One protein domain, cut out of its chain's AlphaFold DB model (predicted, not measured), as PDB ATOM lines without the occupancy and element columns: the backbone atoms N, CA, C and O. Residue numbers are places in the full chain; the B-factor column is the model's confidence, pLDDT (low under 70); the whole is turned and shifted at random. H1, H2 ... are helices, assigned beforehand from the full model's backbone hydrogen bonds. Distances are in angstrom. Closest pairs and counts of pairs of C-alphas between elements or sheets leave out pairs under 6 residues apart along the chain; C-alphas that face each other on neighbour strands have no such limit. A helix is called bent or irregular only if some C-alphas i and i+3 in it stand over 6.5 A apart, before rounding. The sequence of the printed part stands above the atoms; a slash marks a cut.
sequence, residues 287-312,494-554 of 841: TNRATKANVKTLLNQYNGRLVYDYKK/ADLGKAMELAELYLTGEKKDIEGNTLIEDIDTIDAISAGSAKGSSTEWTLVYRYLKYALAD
ATOM      1  N   THR A 287     -29.274  -1.458  42.983       63.19
ATOM      2  CA  THR A 287     -28.222  -0.547  42.496       63.19
ATOM      3  C   THR A 287     -26.839  -0.924  43.027       63.19
ATOM      4  O   THR A 287     -25.841  -0.297  42.666       63.19
ATOM      5  N   ASN A 288     -26.746  -1.975  43.844       67.12
ATOM      6  CA  ASN A 288     -25.524  -2.340  44.536       67.12
ATOM      7  C   ASN A 288     -24.526  -3.043  43.615       67.12
ATOM      8  O   ASN A 288     -24.880  -3.719  42.645       67.12
ATOM      9  N   ARG A 289     -23.245  -2.878  43.955       79.38
ATOM     10  CA  ARG A 289     -22.142  -3.606  43.324       79.38
ATOM     11  C   ARG A 289     -22.090  -5.024  43.877       79.38
ATOM     12  O   ARG A 289     -22.111  -5.204  45.093       79.38
ATOM     13  N   ALA A 290     -21.933  -6.006  43.001       86.25
ATOM     14  CA  ALA A 290     -21.692  -7.384  43.393       86.25
ATOM     15  C   ALA A 290     -20.207  -7.750  43.296       86.25
ATOM     16  O   ALA A 290     -19.398  -7.111  42.617       86.25
ATOM     17  N   THR A 291     -19.849  -8.814  44.003       88.25
ATOM     18  CA  THR A 291     -18.514  -9.410  44.022       88.25
ATOM     19  C   THR A 291     -18.605 -10.908  43.756       88.25
ATOM     20  O   THR A 291     -19.680 -11.507  43.823       88.25
ATOM     21  N   LYS A 292     -17.446 -11.550  43.574       87.50
ATOM     22  CA  LYS A 292     -17.325 -13.014  43.523       87.50
ATOM     23  C   LYS A 292     -18.065 -13.720  44.669       87.50
ATOM     24  O   LYS A 292     -18.670 -14.769  44.461       87.50
ATOM     25  N   ALA A 293     -18.011 -13.158  45.880       86.75
ATOM     26  CA  ALA A 293     -18.668 -13.740  47.046       86.75
ATOM     27  C   ALA A 293     -20.197 -13.697  46.921       86.75
ATOM     28  O   ALA A 293     -20.845 -14.673  47.275       86.75
ATOM     29  N   ASN A 294     -20.764 -12.620  46.366       88.94
ATOM     30  CA  ASN A 294     -22.209 -12.499  46.165       88.94
ATOM     31  C   ASN A 294     -22.733 -13.556  45.185       88.94
ATOM     32  O   ASN A 294     -23.699 -14.238  45.508       88.94
ATOM     33  N   VAL A 295     -22.055 -13.749  44.045       88.69
ATOM     34  CA  VAL A 295     -22.404 -14.798  43.066       88.69
ATOM     35  C   VAL A 295     -22.339 -16.187  43.709       88.69
ATOM     36  O   VAL A 295     -23.269 -16.976  43.568       88.69
ATOM     37  N   LYS A 296     -21.280 -16.478  44.481       85.19
ATOM     38  CA  LYS A 296     -21.146 -17.770  45.172       85.19
ATOM     39  C   LYS A 296     -22.234 -17.986  46.229       85.19
ATOM     40  O   LYS A 296     -22.787 -19.077  46.308       85.19
ATOM     41  N   THR A 297     -22.547 -16.971  47.031       83.81
ATOM     42  CA  THR A 297     -23.626 -17.044  48.027       83.81
ATOM     43  C   THR A 297     -24.976 -17.299  47.365       83.81
ATOM     44  O   THR A 297     -25.732 -18.129  47.859       83.81
ATOM     45  N   LEU A 298     -25.250 -16.641  46.236       83.88
ATOM     46  CA  LEU A 298     -26.492 -16.819  45.491       83.88
ATOM     47  C   LEU A 298     -26.619 -18.238  44.923       83.88
ATOM     48  O   LEU A 298     -27.643 -18.874  45.127       83.88
ATOM     49  N   LEU A 299     -25.571 -18.782  44.297       83.50
ATOM     50  CA  LEU A 299     -25.588 -20.182  43.851       83.50
ATOM     51  C   LEU A 299     -25.817 -21.147  45.015       83.50
ATOM     52  O   LEU A 299     -26.659 -22.035  44.920       83.50
ATOM     53  N   ASN A 300     -25.115 -20.943  46.132       76.94
ATOM     54  CA  ASN A 300     -25.276 -21.776  47.320       76.94
ATOM     55  C   ASN A 300     -26.717 -21.738  47.859       76.94
ATOM     56  O   ASN A 300     -27.215 -22.766  48.302       76.94
ATOM     57  N   GLN A 301     -27.396 -20.587  47.788       76.62
ATOM     58  CA  GLN A 301     -28.783 -20.428  48.238       76.62
ATOM     59  C   GLN A 301     -29.773 -21.321  47.469       76.62
ATOM     60  O   GLN A 301     -30.727 -21.807  48.070       76.62
ATOM     61  N   TYR A 302     -29.559 -21.552  46.168       74.81
ATOM     62  CA  TYR A 302     -30.447 -22.382  45.334       74.81
ATOM     63  C   TYR A 302     -29.884 -23.781  45.045       74.81
ATOM     64  O   TYR A 302     -30.548 -24.586  44.389       74.81
ATOM     65  N   ASN A 303     -28.686 -24.102  45.548       78.31
ATOM     66  CA  ASN A 303     -27.959 -25.319  45.191       78.31
ATOM     67  C   ASN A 303     -28.762 -26.596  45.475       78.31
ATOM     68  O   ASN A 303     -28.824 -27.475  44.621       78.31
ATOM     69  N   GLY A 304     -29.451 -26.681  46.618       72.25
ATOM     70  CA  GLY A 304     -30.286 -27.841  46.947       72.25
ATOM     71  C   GLY A 304     -31.407 -28.099  45.932       72.25
ATOM     72  O   GLY A 304     -31.604 -29.236  45.499       72.25
ATOM     73  N   ARG A 305     -32.080 -27.035  45.462       71.31
ATOM     74  CA  ARG A 305     -33.119 -27.125  44.417       71.31
ATOM     75  C   ARG A 305     -32.539 -27.514  43.063       71.31
ATOM     76  O   ARG A 305     -33.116 -28.343  42.369       71.31
ATOM     77  N   LEU A 306     -31.380 -26.969  42.710       77.44
ATOM     78  CA  LEU A 306     -30.689 -27.301  41.464       77.44
ATOM     79  C   LEU A 306     -30.261 -28.780  41.422       77.44
ATOM     80  O   LEU A 306     -30.492 -29.474  40.433       77.44
ATOM     81  N   VAL A 307     -29.678 -29.296  42.511       76.00
ATOM     82  CA  VAL A 307     -29.253 -30.707  42.651       76.00
ATOM     83  C   VAL A 307     -30.408 -31.666  42.371       76.00
ATOM     84  O   VAL A 307     -30.244 -32.713  41.735       76.00
ATOM     85  N   TYR A 308     -31.576 -31.280  42.859       69.81
ATOM     86  CA  TYR A 308     -32.815 -32.014  42.767       69.81
ATOM     87  C   TYR A 308     -33.419 -32.017  41.357       69.81
ATOM     88  O   TYR A 308     -33.658 -33.083  40.773       69.81
ATOM     89  N   ASP A 309     -33.631 -30.819  40.814       70.06
ATOM     90  CA  ASP A 309     -34.284 -30.587  39.527       70.06
ATOM     91  C   ASP A 309     -33.485 -31.168  38.358       70.06
ATOM     92  O   ASP A 309     -34.068 -31.631  37.379       70.06
ATOM     93  N   TYR A 310     -32.156 -31.199  38.491       74.62
ATOM     94  CA  TYR A 310     -31.233 -31.724  37.482       74.62
ATOM     95  C   TYR A 310     -30.653 -33.100  37.854       74.62
ATOM     96  O   TYR A 310     -29.586 -33.497  37.386       74.62
ATOM     97  N   LYS A 311     -31.366 -33.858  38.701       73.56
ATOM     98  CA  LYS A 311     -31.158 -35.298  38.960       73.56
ATOM     99  C   LYS A 311     -29.726 -35.706  39.347       73.56
ATOM    100  O   LYS A 311     -29.286 -36.809  39.014       73.56
ATOM    101  N   LYS A 312     -28.995 -34.896  40.111       79.00
ATOM    102  CA  LYS A 312     -27.592 -35.197  40.455       79.00
ATOM    103  C   LYS A 312     -27.448 -36.490  41.264       79.00
ATOM    104  O   LYS A 312     -27.960 -36.595  42.378       79.00
ATOM    105  N   ALA A 494     -34.054 -13.304  31.590       79.62
ATOM    106  CA  ALA A 494     -32.785 -13.923  31.951       79.62
ATOM    107  C   ALA A 494     -32.863 -15.450  31.805       79.62
ATOM    108  O   ALA A 494     -33.709 -16.101  32.416       79.62
ATOM    109  N   ASP A 495     -31.959 -16.021  31.014       78.62
ATOM    110  CA  ASP A 495     -31.852 -17.464  30.774       78.62
ATOM    111  C   ASP A 495     -30.983 -18.162  31.836       78.62
ATOM    112  O   ASP A 495     -29.841 -17.759  32.088       78.62
ATOM    113  N   LEU A 496     -31.503 -19.231  32.451       77.88
ATOM    114  CA  LEU A 496     -30.817 -19.945  33.535       77.88
ATOM    115  C   LEU A 496     -29.571 -20.702  33.068       77.88
ATOM    116  O   LEU A 496     -28.583 -20.736  33.804       77.88
ATOM    117  N   GLY A 497     -29.590 -21.279  31.866       77.50
ATOM    118  CA  GLY A 497     -28.440 -21.983  31.299       77.50
ATOM    119  C   GLY A 497     -27.271 -21.025  31.076       77.50
ATOM    120  O   GLY A 497     -26.198 -21.213  31.660       77.50
ATOM    121  N   LYS A 498     -27.519 -19.933  30.338       83.75
ATOM    122  CA  LYS A 498     -26.548 -18.850  30.104       83.75
ATOM    123  C   LYS A 498     -26.044 -18.266  31.427       83.75
ATOM    124  O   LYS A 498     -24.845 -18.045  31.596       83.75
ATOM    125  N   ALA A 499     -26.936 -18.053  32.399       87.56
ATOM    126  CA  ALA A 499     -26.564 -17.511  33.703       87.56
ATOM    127  C   ALA A 499     -25.642 -18.442  34.506       87.56
ATOM    128  O   ALA A 499     -24.666 -17.980  35.104       87.56
ATOM    129  N   MET A 500     -25.943 -19.744  34.526       86.69
ATOM    130  CA  MET A 500     -25.132 -20.761  35.198       86.69
ATOM    131  C   MET A 500     -23.756 -20.909  34.543       86.69
ATOM    132  O   MET A 500     -22.750 -20.960  35.255       86.69
ATOM    133  N   GLU A 501     -23.705 -20.926  33.208       87.88
ATOM    134  CA  GLU A 501     -22.458 -20.990  32.440       87.88
ATOM    135  C   GLU A 501     -21.559 -19.790  32.745       87.88
ATOM    136  O   GLU A 501     -20.390 -19.945  33.118       87.88
ATOM    137  N   LEU A 502     -22.132 -18.588  32.694       88.88
ATOM    138  CA  LEU A 502     -21.407 -17.358  32.970       88.88
ATOM    139  C   LEU A 502     -20.925 -17.294  34.428       88.88
ATOM    140  O   LEU A 502     -19.779 -16.913  34.696       88.88
ATOM    141  N   ALA A 503     -21.754 -17.722  35.385       90.00
ATOM    142  CA  ALA A 503     -21.379 -17.784  36.795       90.00
ATOM    143  C   ALA A 503     -20.230 -18.776  37.049       90.00
ATOM    144  O   ALA A 503     -19.283 -18.445  37.774       90.00
ATOM    145  N   GLU A 504     -20.265 -19.964  36.438       87.81
ATOM    146  CA  GLU A 504     -19.201 -20.968  36.549       87.81
ATOM    147  C   GLU A 504     -17.880 -20.457  35.952       87.81
ATOM    148  O   GLU A 504     -16.832 -20.528  36.616       87.81
ATOM    149  N   LEU A 505     -17.936 -19.860  34.757       87.44
ATOM    150  CA  LEU A 505     -16.791 -19.255  34.074       87.44
ATOM    151  C   LEU A 505     -16.131 -18.167  34.943       87.44
ATOM    152  O   LEU A 505     -14.913 -18.168  35.185       87.44
ATOM    153  N   TYR A 506     -16.936 -17.269  35.515       88.50
ATOM    154  CA  TYR A 506     -16.437 -16.208  36.389       88.50
ATOM    155  C   TYR A 506     -15.898 -16.742  37.726       88.50
ATOM    156  O   TYR A 506     -14.853 -16.275  38.205       88.50
ATOM    157  N   LEU A 507     -16.514 -17.763  38.325       87.00
ATOM    158  CA  LEU A 507     -16.052 -18.331  39.597       87.00
ATOM    159  C   LEU A 507     -14.751 -19.134  39.465       87.00
ATOM    160  O   LEU A 507     -13.888 -19.009  40.350       87.00
ATOM    161  N   THR A 508     -14.600 -19.902  38.381       83.12
ATOM    162  CA  THR A 508     -13.573 -20.957  38.261       83.12
ATOM    163  C   THR A 508     -12.588 -20.785  37.099       83.12
ATOM    164  O   THR A 508     -11.445 -21.215  37.243       83.12
ATOM    165  N   GLY A 509     -12.972 -20.111  36.007       81.06
ATOM    166  CA  GLY A 509     -12.146 -19.958  34.798       81.06
ATOM    167  C   GLY A 509     -10.899 -19.078  34.963       81.06
ATOM    168  O   GLY A 509     -10.705 -18.407  35.984       81.06
ATOM    169  N   GLU A 510     -10.043 -19.034  33.951       82.56
ATOM    170  CA  GLU A 510      -8.919 -18.099  33.876       82.56
ATOM    171  C   GLU A 510      -9.318 -16.807  33.146       82.56
ATOM    172  O   GLU A 510     -10.363 -16.715  32.509       82.56
ATOM    173  N   LYS A 511      -8.480 -15.768  33.241       81.50
ATOM    174  CA  LYS A 511      -8.737 -14.466  32.599       81.50
ATOM    175  C   LYS A 511      -8.959 -14.601  31.081       81.50
ATOM    176  O   LYS A 511      -9.862 -13.982  30.537       81.50
ATOM    177  N   LYS A 512      -8.161 -15.452  30.433       81.25
ATOM    178  CA  LYS A 512      -8.196 -15.712  28.986       81.25
ATOM    179  C   LYS A 512      -9.485 -16.396  28.509       81.25
ATOM    180  O   LYS A 512      -9.783 -16.332  27.329       81.25
ATOM    181  N   ASP A 513     -10.203 -17.072  29.410       79.31
ATOM    182  CA  ASP A 513     -11.421 -17.817  29.068       79.31
ATOM    183  C   ASP A 513     -12.652 -16.883  29.019       79.31
ATOM    184  O   ASP A 513     -13.710 -17.264  28.527       79.31
ATOM    185  N   ILE A 514     -12.509 -15.659  29.544       78.06
ATOM    186  CA  ILE A 514     -13.552 -14.621  29.607       78.06
ATOM    187  C   ILE A 514     -13.328 -13.534  28.558       78.06
ATOM    188  O   ILE A 514     -14.287 -12.952  28.063       78.06
ATOM    189  N   GLU A 515     -12.068 -13.251  28.235       82.00
ATOM    190  CA  GLU A 515     -11.689 -12.217  27.276       82.00
ATOM    191  C   GLU A 515     -12.324 -12.483  25.900       82.00
ATOM    192  O   GLU A 515     -11.953 -13.434  25.215       82.00
ATOM    193  N   GLY A 516     -13.288 -11.643  25.506       73.12
ATOM    194  CA  GLY A 516     -14.006 -11.765  24.229       73.12
ATOM    195  C   GLY A 516     -15.021 -12.914  24.178       73.12
ATOM    196  O   GLY A 516     -15.289 -13.446  23.103       73.12
ATOM    197  N   ASN A 517     -15.537 -13.347  25.332       82.56
ATOM    198  CA  ASN A 517     -16.608 -14.336  25.394       82.56
ATOM    199  C   ASN A 517     -17.948 -13.698  24.984       82.56
ATOM    200  O   ASN A 517     -18.352 -12.706  25.575       82.56
ATOM    201  N   THR A 518     -18.665 -14.278  24.023       81.38
ATOM    202  CA  THR A 518     -19.909 -13.690  23.495       81.38
ATOM    203  C   THR A 518     -21.054 -13.668  24.510       81.38
ATOM    204  O   THR A 518     -21.914 -12.806  24.426       81.38
ATOM    205  N   LEU A 519     -21.057 -14.540  25.527       82.56
ATOM    206  CA  LEU A 519     -22.150 -14.600  26.508       82.56
ATOM    207  C   LEU A 519     -22.245 -13.353  27.391       82.56
ATOM    208  O   LEU A 519     -23.337 -13.029  27.845       82.56
ATOM    209  N   ILE A 520     -21.122 -12.681  27.684       82.25
ATOM    210  CA  ILE A 520     -21.167 -11.426  28.451       82.25
ATOM    211  C   ILE A 520     -21.659 -10.269  27.576       82.25
ATOM    212  O   ILE A 520     -22.336  -9.390  28.090       82.25
ATOM    213  N   GLU A 521     -21.343 -10.302  26.278       80.62
ATOM    214  CA  GLU A 521     -21.786  -9.317  25.285       80.62
ATOM    215  C   GLU A 521     -23.295  -9.466  25.026       80.62
ATOM    216  O   GLU A 521     -24.018  -8.479  25.063       80.62
ATOM    217  N   ASP A 522     -23.796 -10.700  24.903       82.12
ATOM    218  CA  ASP A 522     -25.218 -10.993  24.677       82.12
ATOM    219  C   ASP A 522     -26.133 -10.484  25.807       82.12
ATOM    220  O   ASP A 522     -27.283 -10.121  25.560       82.12
ATOM    221  N   ILE A 523     -25.654 -10.484  27.059       84.44
ATOM    222  CA  ILE A 523     -26.452 -10.022  28.208       84.44
ATOM    223  C   ILE A 523     -26.240  -8.539  28.533       84.44
ATOM    224  O   ILE A 523     -26.998  -7.994  29.331       84.44
ATOM    225  N   ASP A 524     -25.229  -7.881  27.970       86.00
ATOM    226  CA  ASP A 524     -24.954  -6.457  28.187       86.00
ATOM    227  C   ASP A 524     -25.683  -5.612  27.140       86.00
ATOM    228  O   ASP A 524     -25.092  -5.076  26.208       86.00
ATOM    229  N   THR A 525     -27.002  -5.487  27.279       86.00
ATOM    230  CA  THR A 525     -27.839  -4.890  26.224       86.00
ATOM    231  C   THR A 525     -27.748  -3.359  26.167       86.00
ATOM    232  O   THR A 525     -28.532  -2.725  25.459       86.00
ATOM    233  N   ILE A 526     -26.875  -2.755  26.976       85.44
ATOM    234  CA  ILE A 526     -26.618  -1.309  27.029       85.44
ATOM    235  C   ILE A 526     -25.147  -0.965  26.757       85.44
ATOM    236  O   ILE A 526     -24.755   0.190  26.949       85.44
ATOM    237  N   ASP A 527     -24.333  -1.949  26.360       82.94
ATOM    238  CA  ASP A 527     -22.894  -1.807  26.114       82.94
ATOM    239  C   ASP A 527     -22.125  -1.180  27.301       82.94
ATOM    240  O   ASP A 527     -21.230  -0.337  27.138       82.94
ATOM    241  N   ALA A 528     -22.479  -1.547  28.538       79.00
ATOM    242  CA  ALA A 528     -21.816  -1.048  29.744       79.00
ATOM    243  C   ALA A 528     -20.403  -1.631  29.949       79.00
ATOM    244  O   ALA A 528     -19.603  -1.073  30.718       79.00
ATOM    245  N   ILE A 529     -20.087  -2.750  29.304       79.88
ATOM    246  CA  ILE A 529     -18.834  -3.492  29.393       79.88
ATOM    247  C   ILE A 529     -18.054  -3.315  28.088       79.88
ATOM    248  O   ILE A 529     -18.555  -3.447  26.980       79.88
ATOM    249  N   SER A 530     -16.763  -3.009  28.212       75.25
ATOM    250  CA  SER A 530     -15.892  -2.909  27.040       75.25
ATOM    251  C   SER A 530     -15.588  -4.292  26.465       75.25
ATOM    252  O   SER A 530     -15.101  -5.157  27.193       75.25
ATOM    253  N   ALA A 531     -15.772  -4.461  25.154       69.06
ATOM    254  CA  ALA A 531     -15.399  -5.677  24.434       69.06
ATOM    255  C   ALA A 531     -13.954  -6.116  24.755       69.06
ATOM    256  O   ALA A 531     -13.023  -5.300  24.777       69.06
ATOM    257  N   GLY A 532     -13.763  -7.412  25.016       68.81
ATOM    258  CA  GLY A 532     -12.464  -7.969  25.417       68.81
ATOM    259  C   GLY A 532     -12.050  -7.680  26.869       68.81
ATOM    260  O   GLY A 532     -10.871  -7.804  27.210       68.81
ATOM    261  N   SER A 533     -12.970  -7.277  27.750       71.50
ATOM    262  CA  SER A 533     -12.682  -7.179  29.185       71.50
ATOM    263  C   SER A 533     -12.479  -8.563  29.819       71.50
ATOM    264  O   SER A 533     -12.908  -9.587  29.288       71.50
ATOM    265  N   ALA A 534     -11.779  -8.620  30.960       71.31
ATOM    266  CA  ALA A 534     -11.602  -9.885  31.664       71.31
ATOM    267  C   ALA A 534     -11.427  -9.748  33.186       71.31
ATOM    268  O   ALA A 534     -10.458  -9.156  33.677       71.31
ATOM    269  N   LYS A 535     -12.346 -10.408  33.910       67.00
ATOM    270  CA  LYS A 535     -12.327 -10.797  35.336       67.00
ATOM    271  C   LYS A 535     -11.908  -9.695  36.327       67.00
ATOM    272  O   LYS A 535     -11.241  -9.995  37.322       67.00
ATOM    273  N   GLY A 536     -12.256  -8.431  36.074       63.34
ATOM    274  CA  GLY A 536     -11.573  -7.312  36.737       63.34
ATOM    275  C   GLY A 536     -12.453  -6.215  37.319       63.34
ATOM    276  O   GLY A 536     -12.057  -5.603  38.313       63.34
ATOM    277  N   SER A 537     -13.625  -5.949  36.746       75.50
ATOM    278  CA  SER A 537     -14.445  -4.815  37.174       75.50
ATOM    279  C   SER A 537     -15.563  -5.244  38.121       75.50
ATOM    280  O   SER A 537     -16.163  -6.310  37.987       75.50
ATOM    281  N   SER A 538     -15.893  -4.385  39.087       80.81
ATOM    282  CA  SER A 538     -17.112  -4.563  39.884       80.81
ATOM    283  C   SER A 538     -18.372  -4.572  39.013       80.81
ATOM    284  O   SER A 538     -19.382  -5.121  39.432       80.81
ATOM    285  N   THR A 539     -18.320  -3.968  37.822       83.12
ATOM    286  CA  THR A 539     -19.431  -3.889  36.865       83.12
ATOM    287  C   THR A 539     -19.744  -5.253  36.257       83.12
ATOM    288  O   THR A 539     -20.883  -5.693  36.360       83.12
ATOM    289  N   GLU A 540     -18.735  -5.976  35.760       87.12
ATOM    290  CA  GLU A 540     -18.894  -7.347  35.239       87.12
ATOM    291  C   GLU A 540     -19.492  -8.280  36.301       87.12
ATOM    292  O   GLU A 540     -20.494  -8.945  36.062       87.12
ATOM    293  N   TRP A 541     -18.941  -8.274  37.523       88.00
ATOM    294  CA  TRP A 541     -19.480  -9.090  38.622       88.00
ATOM    295  C   TRP A 541     -20.929  -8.748  38.962       88.00
ATOM    296  O   TRP A 541     -21.693  -9.630  39.350       88.00
ATOM    297  N   THR A 542     -21.295  -7.474  38.832       88.56
ATOM    298  CA  THR A 542     -22.657  -6.994  39.063       88.56
ATOM    299  C   THR A 542     -23.605  -7.496  37.981       88.56
ATOM    300  O   THR A 542     -24.674  -7.992  38.330       88.56
ATOM    301  N   LEU A 543     -23.206  -7.442  36.708       88.94
ATOM    302  CA  LEU A 543     -24.001  -7.949  35.588       88.94
ATOM    303  C   LEU A 543     -24.260  -9.457  35.726       88.94
ATOM    304  O   LEU A 543     -25.416  -9.876  35.772       88.94
ATOM    305  N   VAL A 544     -23.197 -10.246  35.943       90.75
ATOM    306  CA  VAL A 544     -23.279 -11.706  36.147       90.75
ATOM    307  C   VAL A 544     -24.192 -12.054  37.324       90.75
ATOM    308  O   VAL A 544     -25.048 -12.929  37.221       90.75
ATOM    309  N   TYR A 545     -24.033 -11.357  38.453       90.56
ATOM    310  CA  TYR A 545     -24.863 -11.577  39.637       90.56
ATOM    311  C   TYR A 545     -26.344 -11.296  39.370       90.56
ATOM    312  O   TYR A 545     -27.189 -12.083  39.784       90.56
ATOM    313  N   ARG A 546     -26.664 -10.186  38.695       89.00
ATOM    314  CA  ARG A 546     -28.047  -9.772  38.419       89.00
ATOM    315  C   ARG A 546     -28.735 -10.728  37.460       89.00
ATOM    316  O   ARG A 546     -29.842 -11.164  37.751       89.00
ATOM    317  N   TYR A 547     -28.055 -11.087  36.375       88.81
ATOM    318  CA  TYR A 547     -28.581 -12.030  35.395       88.81
ATOM    319  C   TYR A 547     -28.870 -13.391  36.048       88.81
ATOM    320  O   TYR A 547     -29.975 -13.917  35.938       88.81
ATOM    321  N   LEU A 548     -27.934 -13.899  36.865       88.50
ATOM    322  CA  LEU A 548     -28.132 -15.120  37.651       88.50
ATOM    323  C   LEU A 548     -29.250 -14.998  38.691       88.50
ATOM    324  O   LEU A 548     -30.037 -15.931  38.848       88.50
ATOM    325  N   LYS A 549     -29.335 -13.867  39.396       86.38
ATOM    326  CA  LYS A 549     -30.395 -13.589  40.375       86.38
ATOM    327  C   LYS A 549     -31.758 -13.696  39.714       86.38
ATOM    328  O   LYS A 549     -32.600 -14.406  40.246       86.38
ATOM    329  N   TYR A 550     -31.962 -13.031  38.580       81.25
ATOM    330  CA  TYR A 550     -33.252 -13.042  37.900       81.25
ATOM    331  C   TYR A 550     -33.568 -14.397  37.289       81.25
ATOM    332  O   TYR A 550     -34.679 -14.862  37.482       81.25
ATOM    333  N   ALA A 551     -32.607 -15.083  36.667       79.12
ATOM    334  CA  ALA A 551     -32.856 -16.412  36.108       79.12
ATOM    335  C   ALA A 551     -33.208 -17.456  37.190       79.12
ATOM    336  O   ALA A 551     -34.147 -18.236  37.040       79.12
ATOM    337  N   LEU A 552     -32.497 -17.453  38.326       77.38
ATOM    338  CA  LEU A 552     -32.838 -18.308  39.472       77.38
ATOM    339  C   LEU A 552     -34.164 -17.895  40.109       77.38
ATOM    340  O   LEU A 552     -34.912 -18.760  40.568       77.38
ATOM    341  N   ALA A 553     -34.446 -16.592  40.142       71.81
ATOM    342  CA  ALA A 553     -35.685 -16.070  40.683       71.81
ATOM    343  C   ALA A 553     -36.892 -16.540  39.874       71.81
ATOM    344  O   ALA A 553     -37.828 -17.119  40.408       71.81
ATOM    345  N   ASP A 554     -36.795 -16.362  38.567       68.00
ATOM    346  CA  ASP A 554     -37.798 -16.738  37.584       68.00
ATOM    347  C   ASP A 554     -38.073 -18.252  37.568       68.00
ATOM    348  O   ASP A 554     -39.190 -18.707  37.307       68.00
TER     349      ASP A 554
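What this domain is: This is residues 287 to 312 and 494 to 554 of the 841 residues of the protein "Dockerin domain-containing protein" of Oscillospiraceae bacterium (UniProt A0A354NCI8). The longest helix, H1, lies side by side with H4 over its first part, and H2 crosses both, so that the three make a small triangular core. The short helix H3 sits by H2, and beyond a kink H1 runs away from the core until residues 307 to 312 stick out. The printed part has 87 residues with four named helices, in the order H1, H2, H3, H4, and no named strand, and its class is all helix. It is compact, with a radius of gyration of the C-alphas of 12.7 A, and spans 37 by 28 by 22 A.

How they stand to each other: H1, residues 292 to 309, touches H4, residues 538 to 554, at a shallow tilt of 23 degrees, the same way; their closest C-alphas, of Val 295 and Tyr 545, are 5.3 A apart. H1 has a kink of 52 degrees near residue 302 and is irregular there, with C-alphas 301 and 304 7.7 A apart. H2, residues 496 to 508, is the hub, touching three helices. With residues 503 to 507 alone it touches residues 292 to 296 of H1, at a steep tilt of 49 degrees, opposite ways; the closest C-alphas, of Lys 292 and Leu 507, are 6.7 A apart. H2 touches H4 at a tilt of 38 degrees, only just steep, opposite ways; the closest C-alphas, of Leu 496 and Ala 551, are 4.8 A apart. H3, residues 518 to 523, only just touches H2, with 3 pairs of C-alphas within 8 A, the closest being Leu 502 and Leu 519 at 7.1 A. H3 and H4 are close but not clearly touching, and H1 and H3 are apart. The helix packing is mostly crossed, the lines of touching helices standing mostly at steep tilts. In H2 and H4 every O i to N i+4 pair is within hydrogen-bond range; in H1 12 of 14 are, and in H3 1 of 2.

Where its parts are: H1 begins at C-alpha 292, (-17.325, -13.014, 43.523), and is 24.7 A from first to last C-alpha. H2 measures 17.9 A and H3 8.9 A. H4 measures 24.1 A and ends at C-alpha 554, (-37.798, -16.738, 37.584).

The domain as a whole: The two C-alphas farthest apart, of Lys 311 and Ser 530, are 37.7 A apart. Residues 313 to 493 are not printed, and C-alphas 312 and 494 are 23.5 A apart across this cut. The link from H2 to H3 is short, and that from H3 to H4, residues 524 to 537, is long. The mean pLDDT of the printed part is 80.7; residues 287 to 288, 308, 531 to 532, 535 to 536 and 554 are under 70.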